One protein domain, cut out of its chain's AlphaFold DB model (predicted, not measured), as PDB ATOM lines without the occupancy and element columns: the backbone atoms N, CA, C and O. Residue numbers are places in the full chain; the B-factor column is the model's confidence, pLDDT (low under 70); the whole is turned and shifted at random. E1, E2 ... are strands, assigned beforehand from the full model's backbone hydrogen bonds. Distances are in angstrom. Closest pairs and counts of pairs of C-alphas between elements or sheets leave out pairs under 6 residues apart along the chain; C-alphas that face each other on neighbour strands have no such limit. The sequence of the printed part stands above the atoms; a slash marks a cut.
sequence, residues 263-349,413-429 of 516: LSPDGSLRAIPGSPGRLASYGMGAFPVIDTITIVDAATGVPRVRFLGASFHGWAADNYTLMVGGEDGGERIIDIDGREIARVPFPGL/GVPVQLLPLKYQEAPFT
ATOM      1  N   LEU A 263      35.366   6.841 -45.982       89.12
ATOM      2  CA  LEU A 263      35.542   5.833 -47.045       89.12
ATOM      3  C   LEU A 263      37.030   5.555 -47.316       89.12
ATOM      4  O   LEU A 263      37.827   6.489 -47.352       89.12
ATOM      5  N   SER A 264      37.409   4.293 -47.529       92.00
ATOM      6  CA  SER A 264      38.759   3.935 -47.996       92.00
ATOM      7  C   SER A 264      39.019   4.450 -49.425       92.00
ATOM      8  O   SER A 264      38.058   4.716 -50.158       92.00
ATOM      9  N   PRO A 265      40.292   4.580 -49.852       88.50
ATOM     10  CA  PRO A 265      40.668   4.963 -51.214       88.50
ATOM     11  C   PRO A 265      39.916   4.262 -52.331       88.50
ATOM     12  O   PRO A 265      39.562   4.922 -53.293       88.50
ATOM     13  N   ASP A 266      39.651   2.966 -52.218       88.44
ATOM     14  CA  ASP A 266      38.920   2.135 -53.178       88.44
ATOM     15  C   ASP A 266      37.403   2.105 -52.906       88.44
ATOM     16  O   ASP A 266      36.612   1.662 -53.740       88.44
ATOM     17  N   GLY A 267      36.985   2.610 -51.742       86.50
ATOM     18  CA  GLY A 267      35.629   2.570 -51.207       86.50
ATOM     19  C   GLY A 267      35.104   1.196 -50.853       86.50
ATOM     20  O   GLY A 267      33.885   1.056 -50.786       86.50
ATOM     21  N   SER A 268      35.961   0.195 -50.671       91.19
ATOM     22  CA  SER A 268      35.540  -1.120 -50.182       91.19
ATOM     23  C   SER A 268      35.223  -1.099 -48.683       91.19
ATOM     24  O   SER A 268      34.410  -1.896 -48.207       91.19
ATOM     25  N   LEU A 269      35.801  -0.152 -47.940       93.44
ATOM     26  CA  LEU A 269      35.657  -0.016 -46.497       93.44
ATOM     27  C   LEU A 269      35.163   1.374 -46.109       93.44
ATOM     28  O   LEU A 269      35.368   2.364 -46.814       93.44
ATOM     29  N   ARG A 270      34.517   1.445 -44.946       92.38
ATOM     30  CA  ARG A 270      34.084   2.700 -44.337       92.38
ATOM     31  C   ARG A 270      34.384   2.709 -42.845       92.38
ATOM     32  O   ARG A 270      33.888   1.861 -42.109       92.38
ATOM     33  N   ALA A 271      35.147   3.696 -42.401       93.06
ATOM     34  CA  ALA A 271      35.304   4.069 -41.010       93.06
ATOM     35  C   ALA A 271      34.076   4.865 -40.557       93.06
ATOM     36  O   ALA A 271      33.771   5.924 -41.099       93.06
ATOM     37  N   ILE A 272      33.362   4.344 -39.564       91.38
ATOM     38  CA  ILE A 272      32.214   4.991 -38.935       91.38
ATOM     39  C   ILE A 272      32.658   5.452 -37.546       91.38
ATOM     40  O   ILE A 272      32.796   4.608 -36.651       91.38
ATOM     41  N   PRO A 273      32.899   6.761 -37.346       88.00
ATOM     42  CA  PRO A 273      33.098   7.308 -36.016       88.00
ATOM     43  C   PRO A 273      31.835   7.095 -35.184       88.00
ATOM     44  O   PRO A 273      30.719   7.354 -35.637       88.00
ATOM     45  N   GLY A 274      32.015   6.630 -33.962       87.56
ATOM     46  CA  GLY A 274      30.980   6.536 -32.949       87.56
ATOM     47  C   GLY A 274      31.513   7.099 -31.645       87.56
ATOM     48  O   GLY A 274      32.716   7.081 -31.405       87.56
ATOM     49  N   SER A 275      30.628   7.565 -30.779       84.56
ATOM     50  CA  SER A 275      31.010   8.018 -29.447       84.56
ATOM     51  C   SER A 275      30.024   7.441 -28.435       84.56
ATOM     52  O   SER A 275      28.819   7.482 -28.697       84.56
ATOM     53  N   PRO A 276      30.485   6.905 -27.292       82.00
ATOM     54  CA  PRO A 276      29.601   6.541 -26.196       82.00
ATOM     55  C   PRO A 276      28.959   7.781 -25.556       82.00
ATOM     56  O   PRO A 276      27.971   7.646 -24.842       82.00
ATOM     57  N   GLY A 277      29.492   8.984 -25.813       81.88
ATOM     58  CA  GLY A 277      28.921  10.255 -25.381       81.88
ATOM     59  C   GLY A 277      29.956  11.378 -25.304       81.88
ATOM     60  O   GLY A 277      31.141  11.183 -25.558       81.88
ATOM     61  N   ARG A 278      29.510  12.582 -24.928       81.00
ATOM     62  CA  ARG A 278      30.367  13.778 -24.852       81.00
ATOM     63  C   ARG A 278      31.024  13.929 -23.483       81.00
ATOM     64  O   ARG A 278      30.458  13.516 -22.475       81.00
ATOM     65  N   LEU A 279      32.168  14.605 -23.424       81.94
ATOM     66  CA  LEU A 279      32.783  15.032 -22.164       81.94
ATOM     67  C   LEU A 279      32.591  16.530 -21.942       81.94
ATOM     68  O   LEU A 279      32.849  17.336 -22.836       81.94
ATOM     69  N   ALA A 280      32.153  16.908 -20.741       80.75
ATOM     70  CA  ALA A 280      32.066  18.304 -20.340       80.75
ATOM     71  C   ALA A 280      33.478  18.811 -20.016       80.75
ATOM     72  O   ALA A 280      34.064  18.477 -18.982       80.75
ATOM     73  N   SER A 281      34.046  19.599 -20.931       68.56
ATOM     74  CA  SER A 281      35.319  20.297 -20.744       68.56
ATOM     75  C   SER A 281      35.058  21.801 -20.747       68.56
ATOM     76  O   SER A 281      34.523  22.341 -21.711       68.56
ATOM     77  N   TYR A 282      35.426  22.481 -19.660       55.78
ATOM     78  CA  TYR A 282      35.205  23.921 -19.461       55.78
ATOM     79  C   TYR A 282      36.331  24.803 -20.044       55.78
ATOM     80  O   TYR A 282      36.378  26.002 -19.777       55.78
ATOM     81  N   GLY A 283      37.257  24.236 -20.828       54.12
ATOM     82  CA  GLY A 283      38.427  24.944 -21.361       54.12
ATOM     83  C   GLY A 283      38.560  24.844 -22.880       54.12
ATOM     84  O   GLY A 283      38.313  23.795 -23.468       54.12
ATOM     85  N   MET A 284      39.006  25.933 -23.517       43.09
ATOM     86  CA  MET A 284      39.397  25.914 -24.930       43.09
ATOM     87  C   MET A 284      40.637  25.028 -25.122       43.09
ATOM     88  O   MET A 284      41.633  25.216 -24.428       43.09
ATOM     89  N   GLY A 285      40.587  24.097 -26.078       49.81
ATOM     90  CA  GLY A 285      41.770  23.429 -26.637       49.81
ATOM     91  C   GLY A 285      41.874  21.924 -26.382       49.81
ATOM     92  O   GLY A 285      42.339  21.213 -27.257       49.81
ATOM     93  N   ALA A 286      41.417  21.390 -25.248       48.41
ATOM     94  CA  ALA A 286      41.531  19.955 -24.955       48.41
ATOM     95  C   ALA A 286      40.151  19.308 -24.787       48.41
ATOM     96  O   ALA A 286      39.484  19.505 -23.766       48.41
ATOM     97  N   PHE A 287      39.746  18.515 -25.777       56.41
ATOM     98  CA  PHE A 287      38.554  17.674 -25.708       56.41
ATOM     99  C   PHE A 287      39.012  16.242 -25.492       56.41
ATOM    100  O   PHE A 287      39.369  15.607 -26.470       56.41
ATOM    101  N   PRO A 288      39.097  15.719 -24.262       60.50
ATOM    102  CA  PRO A 288      39.338  14.296 -24.097       60.50
ATOM    103  C   PRO A 288      38.350  13.504 -24.963       60.50
ATOM    104  O   PRO A 288      37.168  13.842 -25.037       60.50
ATOM    105  N   VAL A 289      38.860  12.511 -25.683       64.81
ATOM    106  CA  VAL A 289      38.077  11.761 -26.667       64.81
ATOM    107  C   VAL A 289      37.933  10.327 -26.177       64.81
ATOM    108  O   VAL A 289      38.924   9.669 -25.856       64.81
ATOM    109  N   ILE A 290      36.689   9.854 -26.100       77.00
ATOM    110  CA  ILE A 290      36.334   8.448 -25.842       77.00
ATOM    111  C   ILE A 290      35.683   7.887 -27.107       77.00
ATOM    112  O   ILE A 290      34.693   7.170 -27.064       77.00
ATOM    113  N   ASP A 291      36.198   8.269 -28.268       86.75
ATOM    114  CA  ASP A 291      35.593   7.873 -29.526       86.75
ATOM    115  C   ASP A 291      35.922   6.426 -29.856       86.75
ATOM    116  O   ASP A 291      36.838   5.788 -29.327       86.75
ATOM    117  N   THR A 292      35.100   5.901 -30.740       90.69
ATOM    118  CA  THR A 292      35.231   4.589 -31.330       90.69
ATOM    119  C   THR A 292      35.213   4.755 -32.836       90.69
ATOM    120  O   THR A 292      34.558   5.649 -33.372       90.69
ATOM    121  N   ILE A 293      35.898   3.870 -33.537       93.06
ATOM    122  CA  ILE A 293      35.842   3.799 -34.990       93.06
ATOM    123  C   ILE A 293      35.439   2.379 -35.323       93.06
ATOM    124  O   ILE A 293      36.159   1.441 -34.996       93.06
ATOM    125  N   THR A 294      34.294   2.206 -35.969       94.94
ATOM    126  CA  THR A 294      33.905   0.903 -36.509       94.94
ATOM    127  C   THR A 294      34.202   0.887 -37.996       94.94
ATOM    128  O   THR A 294      33.642   1.688 -38.742       94.94
ATOM    129  N   ILE A 295      35.068  -0.018 -38.437       96.00
ATOM    130  CA  ILE A 295      35.284  -0.261 -39.859       96.00
ATOM    131  C   ILE A 295      34.246  -1.270 -40.338       96.00
ATOM    132  O   ILE A 295      34.134  -2.374 -39.799       96.00
ATOM    133  N   VAL A 296      33.498  -0.892 -41.368       95.00
ATOM    134  CA  VAL A 296      32.508  -1.743 -42.025       95.00
ATOM    135  C   VAL A 296      32.878  -1.961 -43.484       95.00
ATOM    136  O   VAL A 296      33.547  -1.134 -44.102       95.00
ATOM    137  N   ASP A 297      32.397  -3.059 -44.050       94.00
ATOM    138  CA  ASP A 297      32.303  -3.211 -45.496       94.00
ATOM    139  C   ASP A 297      31.350  -2.146 -46.059       94.00
ATOM    140  O   ASP A 297      30.207  -2.027 -45.612       94.00
ATOM    141  N   ALA A 298      31.819  -1.332 -47.002       88.69
ATOM    142  CA  ALA A 298      31.060  -0.171 -47.463       88.69
ATOM    143  C   ALA A 298      29.789  -0.561 -48.233       88.69
ATOM    144  O   ALA A 298      28.790   0.152 -48.155       88.69
ATOM    145  N   ALA A 299      29.814  -1.690 -48.951       87.44
ATOM    146  CA  ALA A 299      28.694  -2.149 -49.768       87.44
ATOM    147  C   ALA A 299      27.589  -2.805 -48.928       87.44
ATOM    148  O   ALA A 299      26.405  -2.613 -49.198       87.44
ATOM    149  N   THR A 300      27.969  -3.585 -47.917       92.12
ATOM    150  CA  THR A 300      27.029  -4.384 -47.114       92.12
ATOM    151  C   THR A 300      26.726  -3.782 -45.742       92.12
ATOM    152  O   THR A 300      25.762  -4.186 -45.097       92.12
ATOM    153  N   GLY A 301      27.550  -2.844 -45.268       91.38
ATOM    154  CA  GLY A 301      27.485  -2.301 -43.911       91.38
ATOM    155  C   GLY A 301      27.916  -3.289 -42.823       91.38
ATOM    156  O   GLY A 301      27.825  -2.956 -41.641       91.38
ATOM    157  N   VAL A 302      28.382  -4.490 -43.189       95.12
ATOM    158  CA  VAL A 302      28.798  -5.523 -42.234       95.12
ATOM    159  C   VAL A 302      30.057  -5.056 -41.495       95.12
ATOM    160  O   VAL A 302      31.064  -4.761 -42.147       95.12
ATOM    161  N   PRO A 303      30.042  -4.988 -40.150       95.62
ATOM    162  CA  PRO A 303      31.227  -4.622 -39.388       95.62
ATOM    163  C   PRO A 303      32.346  -5.646 -39.535       95.62
ATOM    164  O   PRO A 303      32.094  -6.851 -39.528       95.62
ATOM    165  N   ARG A 304      33.582  -5.154 -39.632       95.81
ATOM    166  CA  ARG A 304      34.794  -5.979 -39.671       95.81
ATOM    167  C   ARG A 304      35.577  -5.853 -38.378       95.81
ATOM    168  O   ARG A 304      35.824  -6.854 -37.714       95.81
ATOM    169  N   VAL A 305      35.918  -4.621 -38.008       96.81
ATOM    170  CA  VAL A 305      36.732  -4.328 -36.824       96.81
ATOM    171  C   VAL A 305      36.268  -3.049 -36.147       96.81
ATOM    172  O   VAL A 305      35.611  -2.206 -36.764       96.81
ATOM    173  N   ARG A 306      36.594  -2.903 -34.868       95.12
ATOM    174  CA  ARG A 306      36.312  -1.706 -34.081       95.12
ATOM    175  C   ARG A 306      37.537  -1.307 -33.275       95.12
ATOM    176  O   ARG A 306      38.117  -2.125 -32.567       95.12
ATOM    177  N   PHE A 307      37.876  -0.030 -33.349       93.62
ATOM    178  CA  PHE A 307      38.878   0.620 -32.519       93.62
ATOM    179  C   PHE A 307      38.162   1.403 -31.419       93.62
ATOM    180  O   PHE A 307      37.277   2.205 -31.715       93.62
ATOM    181  N   LEU A 308      38.499   1.156 -30.157       92.44
ATOM    182  CA  LEU A 308      37.997   1.901 -28.999       92.44
ATOM    183  C   LEU A 308      39.075   2.854 -28.500       92.44
ATOM    184  O   LEU A 308      40.247   2.482 -28.480       92.44
ATOM    185  N   GLY A 309      38.681   4.053 -28.070       87.81
ATOM    186  CA  GLY A 309      39.637   5.113 -27.772       87.81
ATOM    187  C   GLY A 309      40.379   5.476 -29.053       87.81
ATOM    188  O   GLY A 309      41.570   5.239 -29.172       87.81
ATOM    189  N   ALA A 310      39.664   5.914 -30.078       87.88
ATOM    190  CA  ALA A 310      40.285   6.305 -31.334       87.88
ATOM    191  C   ALA A 310      39.415   7.343 -32.033       87.88
ATOM    192  O   ALA A 310      38.209   7.139 -32.177       87.88
ATOM    193  N   SER A 311      40.031   8.424 -32.505       87.12
ATOM    194  CA  SER A 311      39.414   9.368 -33.439       87.12
ATOM    195  C   SER A 311      39.948   9.106 -34.840       87.12
ATOM    196  O   SER A 311      41.156   9.028 -35.044       87.12
ATOM    197  N   PHE A 312      39.063   8.945 -35.821       89.00
ATOM    198  CA  PHE A 312      39.473   8.694 -37.202       89.00
ATOM    199  C   PHE A 312      40.035   9.973 -37.833       89.00
ATOM    200  O   PHE A 312      39.331  10.983 -37.866       89.00
ATOM    201  N   HIS A 313      41.276   9.939 -38.329       88.06
ATOM    202  CA  HIS A 313      41.920  11.094 -38.975       88.06
ATOM    203  C   HIS A 313      42.068  10.914 -40.494       88.06
ATOM    204  O   HIS A 313      41.993  11.894 -41.231       88.06
ATOM    205  N   GLY A 314      42.220   9.683 -40.991       89.69
ATOM    206  CA  GLY A 314      42.288   9.435 -42.431       89.69
ATOM    207  C   GLY A 314      42.687   8.011 -42.804       89.69
ATOM    208  O   GLY A 314      43.146   7.242 -41.961       89.69
ATOM    209  N   TRP A 315      42.523   7.681 -44.084       93.38
ATOM    210  CA  TRP A 315      43.039   6.455 -44.695       93.38
ATOM    211  C   TRP A 315      44.363   6.724 -45.404       93.38
ATOM    212  O   TRP A 315      44.563   7.806 -45.954       93.38
ATOM    213  N   ALA A 316      45.234   5.721 -45.422       94.19
ATOM    214  CA  ALA A 316      46.373   5.681 -46.322       94.19
ATOM    215  C   ALA A 316      45.944   5.195 -47.712       94.19
ATOM    216  O   ALA A 316      44.902   4.557 -47.866       94.19
ATOM    217  N   ALA A 317      46.791   5.426 -48.718       90.88
ATOM    218  CA  ALA A 317      46.528   5.046 -50.110       90.88
ATOM    219  C   ALA A 317      46.391   3.530 -50.364       90.88
ATOM    220  O   ALA A 317      45.955   3.131 -51.441       90.88
ATOM    221  N   ASP A 318      46.734   2.680 -49.392       93.75
ATOM    222  CA  ASP A 318      46.684   1.219 -49.509       93.75
ATOM    223  C   ASP A 318      45.316   0.600 -49.170       93.75
ATOM    224  O   ASP A 318      45.153  -0.606 -49.335       93.75
ATOM    225  N   ASN A 319      44.335   1.410 -48.750       91.69
ATOM    226  CA  ASN A 319      42.970   1.033 -48.334       91.69
ATOM    227  C   ASN A 319      42.821   0.389 -46.962       91.69
ATOM    228  O   ASN A 319      41.699   0.315 -46.461       91.69
ATOM    229  N   TYR A 320      43.906  -0.088 -46.364       95.31
ATOM    230  CA  TYR A 320      43.847  -0.937 -45.173       95.31
ATOM    231  C   TYR A 320      44.564  -0.327 -43.978       95.31
ATOM    232  O   TYR A 320      44.377  -0.800 -42.860       95.31
ATOM    233  N   THR A 321      45.326   0.739 -44.199       96.19
ATOM    234  CA  THR A 321      45.996   1.496 -43.154       96.19
ATOM    235  C   THR A 321      45.210   2.763 -42.833       96.19
ATOM    236  O   THR A 321      44.783   3.505 -43.720       96.19
ATOM    237  N   LEU A 322      45.027   3.024 -41.544       94.81
ATOM    238  CA  LEU A 322      44.331   4.187 -41.016       94.81
ATOM    239  C   LEU A 322      45.222   4.968 -40.052       94.81
ATOM    240  O   LEU A 322      46.067   4.416 -39.347       94.81
ATOM    241  N   MET A 323      44.992   6.274 -40.012       93.56
ATOM    242  CA  MET A 323      45.543   7.174 -39.011       93.56
ATOM    243  C   MET A 323      44.460   7.475 -37.987       93.56
ATOM    244  O   MET A 323      43.344   7.873 -38.344       93.56
ATOM    245  N   VAL A 324      44.798   7.289 -36.715       91.06
ATOM    246  CA  VAL A 324      43.915   7.586 -35.590       91.06
ATOM    247  C   VAL A 324      44.610   8.468 -34.564       91.06
ATOM    248  O   VAL A 324      45.817   8.349 -34.356       91.06
ATOM    249  N   GLY A 325      43.849   9.329 -33.893       85.38
ATOM    250  CA  GLY A 325      44.341  10.048 -32.718       85.38
ATOM    251  C   GLY A 325      44.614   9.092 -31.551       85.38
ATOM    252  O   GLY A 325      43.858   8.137 -31.357       85.38
ATOM    253  N   GLY A 326      45.711   9.337 -30.825       70.25
ATOM    254  CA  GLY A 326      46.194   8.561 -29.679       70.25
ATOM    255  C   GLY A 326      46.125   9.301 -28.327       70.25
ATOM    256  O   GLY A 326      46.047  10.526 -28.260       70.25
ATOM    257  N   GLU A 327      46.214   8.538 -27.227       67.88
ATOM    258  CA  GLU A 327      46.236   9.000 -25.816       67.88
ATOM    259  C   GLU A 327      47.344  10.009 -25.491       67.88
ATOM    260  O   GLU A 327      47.137  10.940 -24.715       67.88
ATOM    261  N   ASP A 328      48.507   9.863 -26.121       67.12
ATOM    262  CA  ASP A 328      49.686  10.711 -25.922       67.12
ATOM    263  C   ASP A 328      49.626  12.031 -26.712       67.12
ATOM    264  O   ASP A 328      50.613  12.769 -26.774       67.12
ATOM    265  N   GLY A 329      48.480  12.333 -27.330       69.69
ATOM    266  CA  GLY A 329      48.303  13.458 -28.246       69.69
ATOM    267  C   GLY A 329      48.973  13.244 -29.606       69.69
ATOM    268  O   GLY A 329      48.825  14.092 -30.482       69.69
ATOM    269  N   GLY A 330      49.705  12.140 -29.796       78.38
ATOM    270  CA  GLY A 330      50.245  11.731 -31.086       78.38
ATOM    271  C   GLY A 330      49.199  11.028 -31.944       78.38
ATOM    272  O   GLY A 330      48.081  10.748 -31.510       78.38
ATOM    273  N   GLU A 331      49.582  10.709 -33.172       87.62
ATOM    274  CA  GLU A 331      48.768   9.883 -34.056       87.62
ATOM    275  C   GLU A 331      49.382   8.501 -34.197       87.62
ATOM    276  O   GLU A 331      50.603   8.312 -34.223       87.62
ATOM    277  N   ARG A 332      48.502   7.515 -34.293       91.19
ATOM    278  CA  ARG A 332      48.856   6.120 -34.497       91.19
ATOM    279  C   ARG A 332      48.457   5.725 -35.898       91.19
ATOM    280  O   ARG A 332      47.356   6.034 -36.349       91.19
ATOM    281  N   ILE A 333      49.360   5.028 -36.561       94.50
ATOM    282  CA  ILE A 333      49.126   4.459 -37.878       94.50
ATOM    283  C   ILE A 333      48.964   2.966 -37.682       94.50
ATOM    284  O   ILE A 333      49.863   2.306 -37.159       94.50
ATOM    285  N   ILE A 334      47.798   2.454 -38.040       95.38
ATOM    286  CA  ILE A 334      47.362   1.103 -37.702       95.38
ATOM    287  C   ILE A 334      46.779   0.479 -38.962       95.38
ATOM    288  O   ILE A 334      46.096   1.168 -39.717       95.38
ATOM    289  N   ASP A 335      47.033  -0.803 -39.192       95.81
ATOM    290  CA  ASP A 335      46.283  -1.548 -40.198       95.81
ATOM    291  C   ASP A 335      44.921  -2.027 -39.667       95.81
ATOM    292  O   ASP A 335      44.596  -1.958 -38.477       95.81
ATOM    293  N   ILE A 336      44.088  -2.515 -40.580       95.12
ATOM    294  CA  ILE A 336      42.764  -3.043 -40.257       95.12
ATOM    295  C   ILE A 336      42.814  -4.297 -39.374       95.12
ATOM    296  O   ILE A 336      41.817  -4.620 -38.736       95.12
ATOM    297  N   ASP A 337      43.963  -4.968 -39.287       95.50
ATOM    298  CA  ASP A 337      44.188  -6.126 -38.417       95.50
ATOM    299  C   ASP A 337      44.595  -5.699 -36.991       95.50
ATOM    300  O   ASP A 337      44.902  -6.525 -36.132       95.50
ATOM    301  N   GLY A 338      44.595  -4.390 -36.714       93.75
ATOM    302  CA  GLY A 338      44.867  -3.834 -35.393       93.75
ATOM    303  C   GLY A 338      46.347  -3.708 -35.055       93.75
ATOM    304  O   GLY A 338      46.683  -3.333 -33.926       93.75
ATOM    305  N   ARG A 339      47.248  -3.989 -36.001       95.50
ATOM    306  CA  ARG A 339      48.685  -3.852 -35.789       95.50
ATOM    307  C   ARG A 339      49.092  -2.399 -35.991       95.50
ATOM    308  O   ARG A 339      48.919  -1.809 -37.054       95.50
ATOM    309  N   GLU A 340      49.700  -1.836 -34.955       94.81
ATOM    310  CA  GLU A 340      50.324  -0.518 -35.021       94.81
ATOM    311  C   GLU A 340      51.576  -0.595 -35.915       94.81
ATOM    312  O   GLU A 340      52.528  -1.318 -35.618       94.81
ATOM    313  N   ILE A 341      51.548   0.123 -37.036       94.56
ATOM    314  CA  ILE A 341      52.641   0.208 -38.012       94.56
ATOM    315  C   ILE A 341      53.660   1.251 -37.558       94.56
ATOM    316  O   ILE A 341      54.865   1.015 -37.630       94.56
ATOM    317  N   ALA A 342      53.174   2.409 -37.113       93.56
ATOM    318  CA  ALA A 342      54.012   3.534 -36.732       93.56
ATOM    319  C   ALA A 342      53.287   4.483 -35.771       93.56
ATOM    320  O   ALA A 342      52.058   4.486 -35.661       93.56
ATOM    321  N   ARG A 343      54.076   5.339 -35.119       90.88
ATOM    322  CA  ARG A 343      53.584   6.498 -34.371       90.88
ATOM    323  C   ARG A 343      54.133   7.770 -34.972       90.88
ATOM    324  O   ARG A 343      55.338   7.879 -35.203       90.88
ATOM    325  N   VAL A 344      53.252   8.739 -35.156       87.19
ATOM    326  CA  VAL A 344      53.620  10.098 -35.523       87.19
ATOM    327  C   VAL A 344      53.555  10.937 -34.250       87.19
ATOM    328  O   VAL A 344      52.470  11.117 -33.690       87.19
ATOM    329  N   PRO A 345      54.701  11.411 -33.732       78.50
ATOM    330  CA  PRO A 345      54.698  12.253 -32.549       78.50
ATOM    331  C   PRO A 345      53.936  13.544 -32.841       78.50
ATOM    332  O   PRO A 345      54.034  14.095 -33.938       78.50
ATOM    333  N   PHE A 346      53.209  14.040 -31.840       68.75
ATOM    334  CA  PHE A 346      52.435  15.270 -31.959       68.75
ATOM    335  C   PHE A 346      53.328  16.442 -32.409       68.75
ATOM    336  O   PHE A 346      54.247  16.821 -31.674       68.75
ATOM    337  N   PRO A 347      53.080  17.053 -33.584       57.84
ATOM    338  CA  PRO A 347      53.960  18.086 -34.127       57.84
ATOM    339  C   PRO A 347      53.704  19.488 -33.542       57.84
ATOM    340  O   PRO A 347      54.313  20.459 -33.991       57.84
ATOM    341  N   GLY A 348      52.821  19.629 -32.546       57.25
ATOM    342  CA  GLY A 348      52.490  20.914 -31.928       57.25
ATOM    343  C   GLY A 348      51.245  21.603 -32.507       57.25
ATOM    344  O   GLY A 348      50.531  21.073 -33.349       57.25
ATOM    345  N   LEU A 349      50.979  22.812 -32.008       55.75
ATOM    346  CA  LEU A 349      49.658  23.447 -31.850       55.75
ATOM    347  C   LEU A 349      48.991  24.051 -33.102       55.75
ATOM    348  O   LEU A 349      48.037  24.817 -32.967       55.75
ATOM    349  N   GLY A 413      46.136  22.964 -25.522       49.91
ATOM    350  CA  GLY A 413      45.192  21.874 -25.343       49.91
ATOM    351  C   GLY A 413      45.173  20.981 -26.570       49.91
ATOM    352  O   GLY A 413      45.040  21.465 -27.687       49.91
ATOM    353  N   VAL A 414      45.334  19.686 -26.345       50.66
ATOM    354  CA  VAL A 414      45.080  18.625 -27.318       50.66
ATOM    355  C   VAL A 414      44.060  17.706 -26.646       50.66
ATOM    356  O   VAL A 414      44.055  17.629 -25.409       50.66
ATOM    357  N   PRO A 415      43.176  17.028 -27.387       52.19
ATOM    358  CA  PRO A 415      42.498  15.852 -26.865       52.19
ATOM    359  C   PRO A 415      43.493  14.919 -26.158       52.19
ATOM    360  O   PRO A 415      44.372  14.349 -26.792       52.19
ATOM    361  N   VAL A 416      43.366  14.773 -24.838       61.72
ATOM    362  CA  VAL A 416      43.982  13.654 -24.119       61.72
ATOM    363  C   VAL A 416      42.992  12.516 -24.274       61.72
ATOM    364  O   VAL A 416      41.947  12.515 -23.618       61.72
ATOM    365  N   GLN A 417      43.236  11.606 -25.214       65.62
ATOM    366  CA  GLN A 417      42.444  10.384 -25.242       65.62
ATOM    367  C   GLN A 417      42.616   9.694 -23.882       65.62
ATOM    368  O   GLN A 417      43.720   9.565 -23.375       65.62
ATOM    369  N   LEU A 418      41.501   9.325 -23.262       77.25
ATOM    370  CA  LEU A 418      41.476   8.941 -21.848       77.25
ATOM    371  C   LEU A 418      41.809   7.489 -21.580       77.25
ATOM    372  O   LEU A 418      42.239   7.132 -20.490       77.25
ATOM    373  N   LEU A 419      41.449   6.655 -22.542       85.88
ATOM    374  CA  LEU A 419      41.531   5.217 -22.444       85.88
ATOM    375  C   LEU A 419      42.463   4.754 -23.544       85.88
ATOM    376  O   LEU A 419      42.347   5.267 -24.664       85.88
ATOM    377  N   PRO A 420      43.327   3.767 -23.278       87.00
ATOM    378  CA  PRO A 420      44.243   3.273 -24.283       87.00
ATOM    379  C   PRO A 420      43.465   2.760 -25.490       87.00
ATOM    380  O   PRO A 420      42.366   2.215 -25.362       87.00
ATOM    381  N   LEU A 421      44.051   2.929 -26.668       89.50
ATOM    382  CA  LEU A 421      43.530   2.351 -27.897       89.50
ATOM    383  C   LEU A 421      43.325   0.839 -27.719       89.50
ATOM    384  O   LEU A 421      44.227   0.138 -27.252       89.50
ATOM    385  N   LYS A 422      42.170   0.330 -28.149       92.38
ATOM    386  CA  LYS A 422      41.890  -1.107 -28.184       92.38
ATOM    387  C   LYS A 422      41.299  -1.545 -29.510       92.38
ATOM    388  O   LYS A 422      40.387  -0.909 -30.021       92.38
ATOM    389  N   TYR A 423      41.790  -2.670 -30.010       94.62
ATOM    390  CA  TYR A 423      41.293  -3.345 -31.200       94.62
ATOM    391  C   TYR A 423      40.302  -4.458 -30.841       94.62
ATOM    392  O   TYR A 423      40.501  -5.170 -29.855       94.62
ATOM    393  N   GLN A 424      39.245  -4.606 -31.640       94.88
ATOM    394  CA  GLN A 424      38.264  -5.685 -31.544       94.88
ATOM    395  C   GLN A 424      37.845  -6.162 -32.937       94.88
ATOM    396  O   GLN A 424      37.520  -5.348 -33.803       94.88
ATOM    397  N   GLU A 425      37.769  -7.477 -33.120       94.81
ATOM    398  CA  GLU A 425      37.217  -8.108 -34.322       94.81
ATOM    399  C   GLU A 425      35.706  -8.326 -34.191       94.81
ATOM    400  O   GLU A 425      35.169  -8.516 -33.095       94.81
ATOM    401  N   ALA A 426      34.999  -8.289 -35.319       93.69
ATOM    402  CA  ALA A 426      33.602  -8.691 -35.380       93.69
ATOM    403  C   ALA A 426      33.453 -10.229 -35.244       93.69
ATOM    404  O   ALA A 426      34.328 -10.972 -35.684       93.69
ATOM    405  N   PRO A 427      32.323 -10.738 -34.710       94.00
ATOM    406  CA  PRO A 427      31.162  -9.989 -34.234       94.00
ATOM    407  C   PRO A 427      31.403  -9.355 -32.859       94.00
ATOM    408  O   PRO A 427      31.889  -9.997 -31.933       94.00
ATOM    409  N   PHE A 428      30.988  -8.098 -32.697       90.19
ATOM    410  CA  PHE A 428      31.089  -7.423 -31.404       90.19
ATOM    411  C   PHE A 428      30.010  -7.942 -30.453       90.19
ATOM    412  O   PHE A 428      28.816  -7.869 -30.751       90.19
ATOM    413  N   THR A 429      30.409  -8.438 -29.285       80.75
ATOM    414  CA  THR A 429      29.459  -8.881 -28.263       80.75
ATOM    415  C   THR A 429      29.092  -7.728 -27.329       80.75
ATOM    416  O   THR A 429      29.887  -7.330 -26.478       80.75
TER     417      THR A 429
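This is residues 263 to 349 and 413 to 429 of the 516 residues of the protein "SH3b domain-containing protein" of Dehalococcoidia bacterium (UniProt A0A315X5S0). Two antiparallel sheets of four strands lie face to face as a sandwich, E1, E2, E3 and E8 in one layer and E4, E5, E6 and E7 in the other. At one end a long loop, residues 275 to 291, loops away from the strands and reaches to 24 A from the mean of the C-alphas. The 104 printed residues hold eight named strands, E1 to E8 along the chain, and no named helix; the class is all strand, though only 42 residues are in named elements. The sheet orders are E1 - E2 - E3 - E8 and E4 - E5 - E6 - E7. The whole is compact, with a radius of gyration of the C-alphas of 13.7 A, and spans 41 by 28 by 19 A.

E1, residues 269 to 274, begins with C-alpha 269 at (35.657, -0.016, -46.497) and is 15.8 A long. E2 is residues 292 to 297, 16.4 A, and E3 residues 303 to 308, 14.0 A. E4, residues 311 to 315, begins at (39.414, 9.368, -33.439). E5 is residues 321 to 325, E6 residues 331 to 335 and E7 residues 340 to 344. E8, residues 422 to 425, ends with C-alpha 425 at (37.217, -8.108, -34.322).

E1, E2 and E3 form a meander, each strand the antiparallel neighbour of the one before. In the hairpin E1 and E2, N 272 and O 294 are within hydrogen-bond range at 2.8 A. In the hairpin E2 and E3, N 293 and O 307 are 2.8 A apart. E8 is an edge strand beside E3, antiparallel, with N 306 and O 424 at 2.8 A. After E3 the chain changes to the other sheet, where E4, E5, E6 and E7 form a second meander of three hairpins. N 313 and O 323 are 2.9 A apart between E4 and E5, N 322 and O 334 2.8 A between E5 and E6, and N 333 and O 342 2.9 A between E6 and E7. The facing parts of the sheets are 9.8 A apart, centre to centre, with their strands at 18 degrees. The closest C-alphas of E2 and E4, those of Ile 293 and Phe 312, are 6.5 A apart. E1 and E7 are apart. Both sheets are only just strongly twisted, with C-alphas up to 4.0 A and 4.2 A off their best planes.

The two C-alphas farthest apart, those of Gly 283 and Thr 300, are 40.7 A apart. Residues 350 to 412 are not printed; C-alphas 349 and 413 are 8.0 A apart across the cut. Of the links printed whole, E1 to E2 is long and the others are tight. The mean pLDDT of the printed part is 83.7, with residues 281 to 289, 327 to 329, 346 to 349 and 413 to 417 under 70.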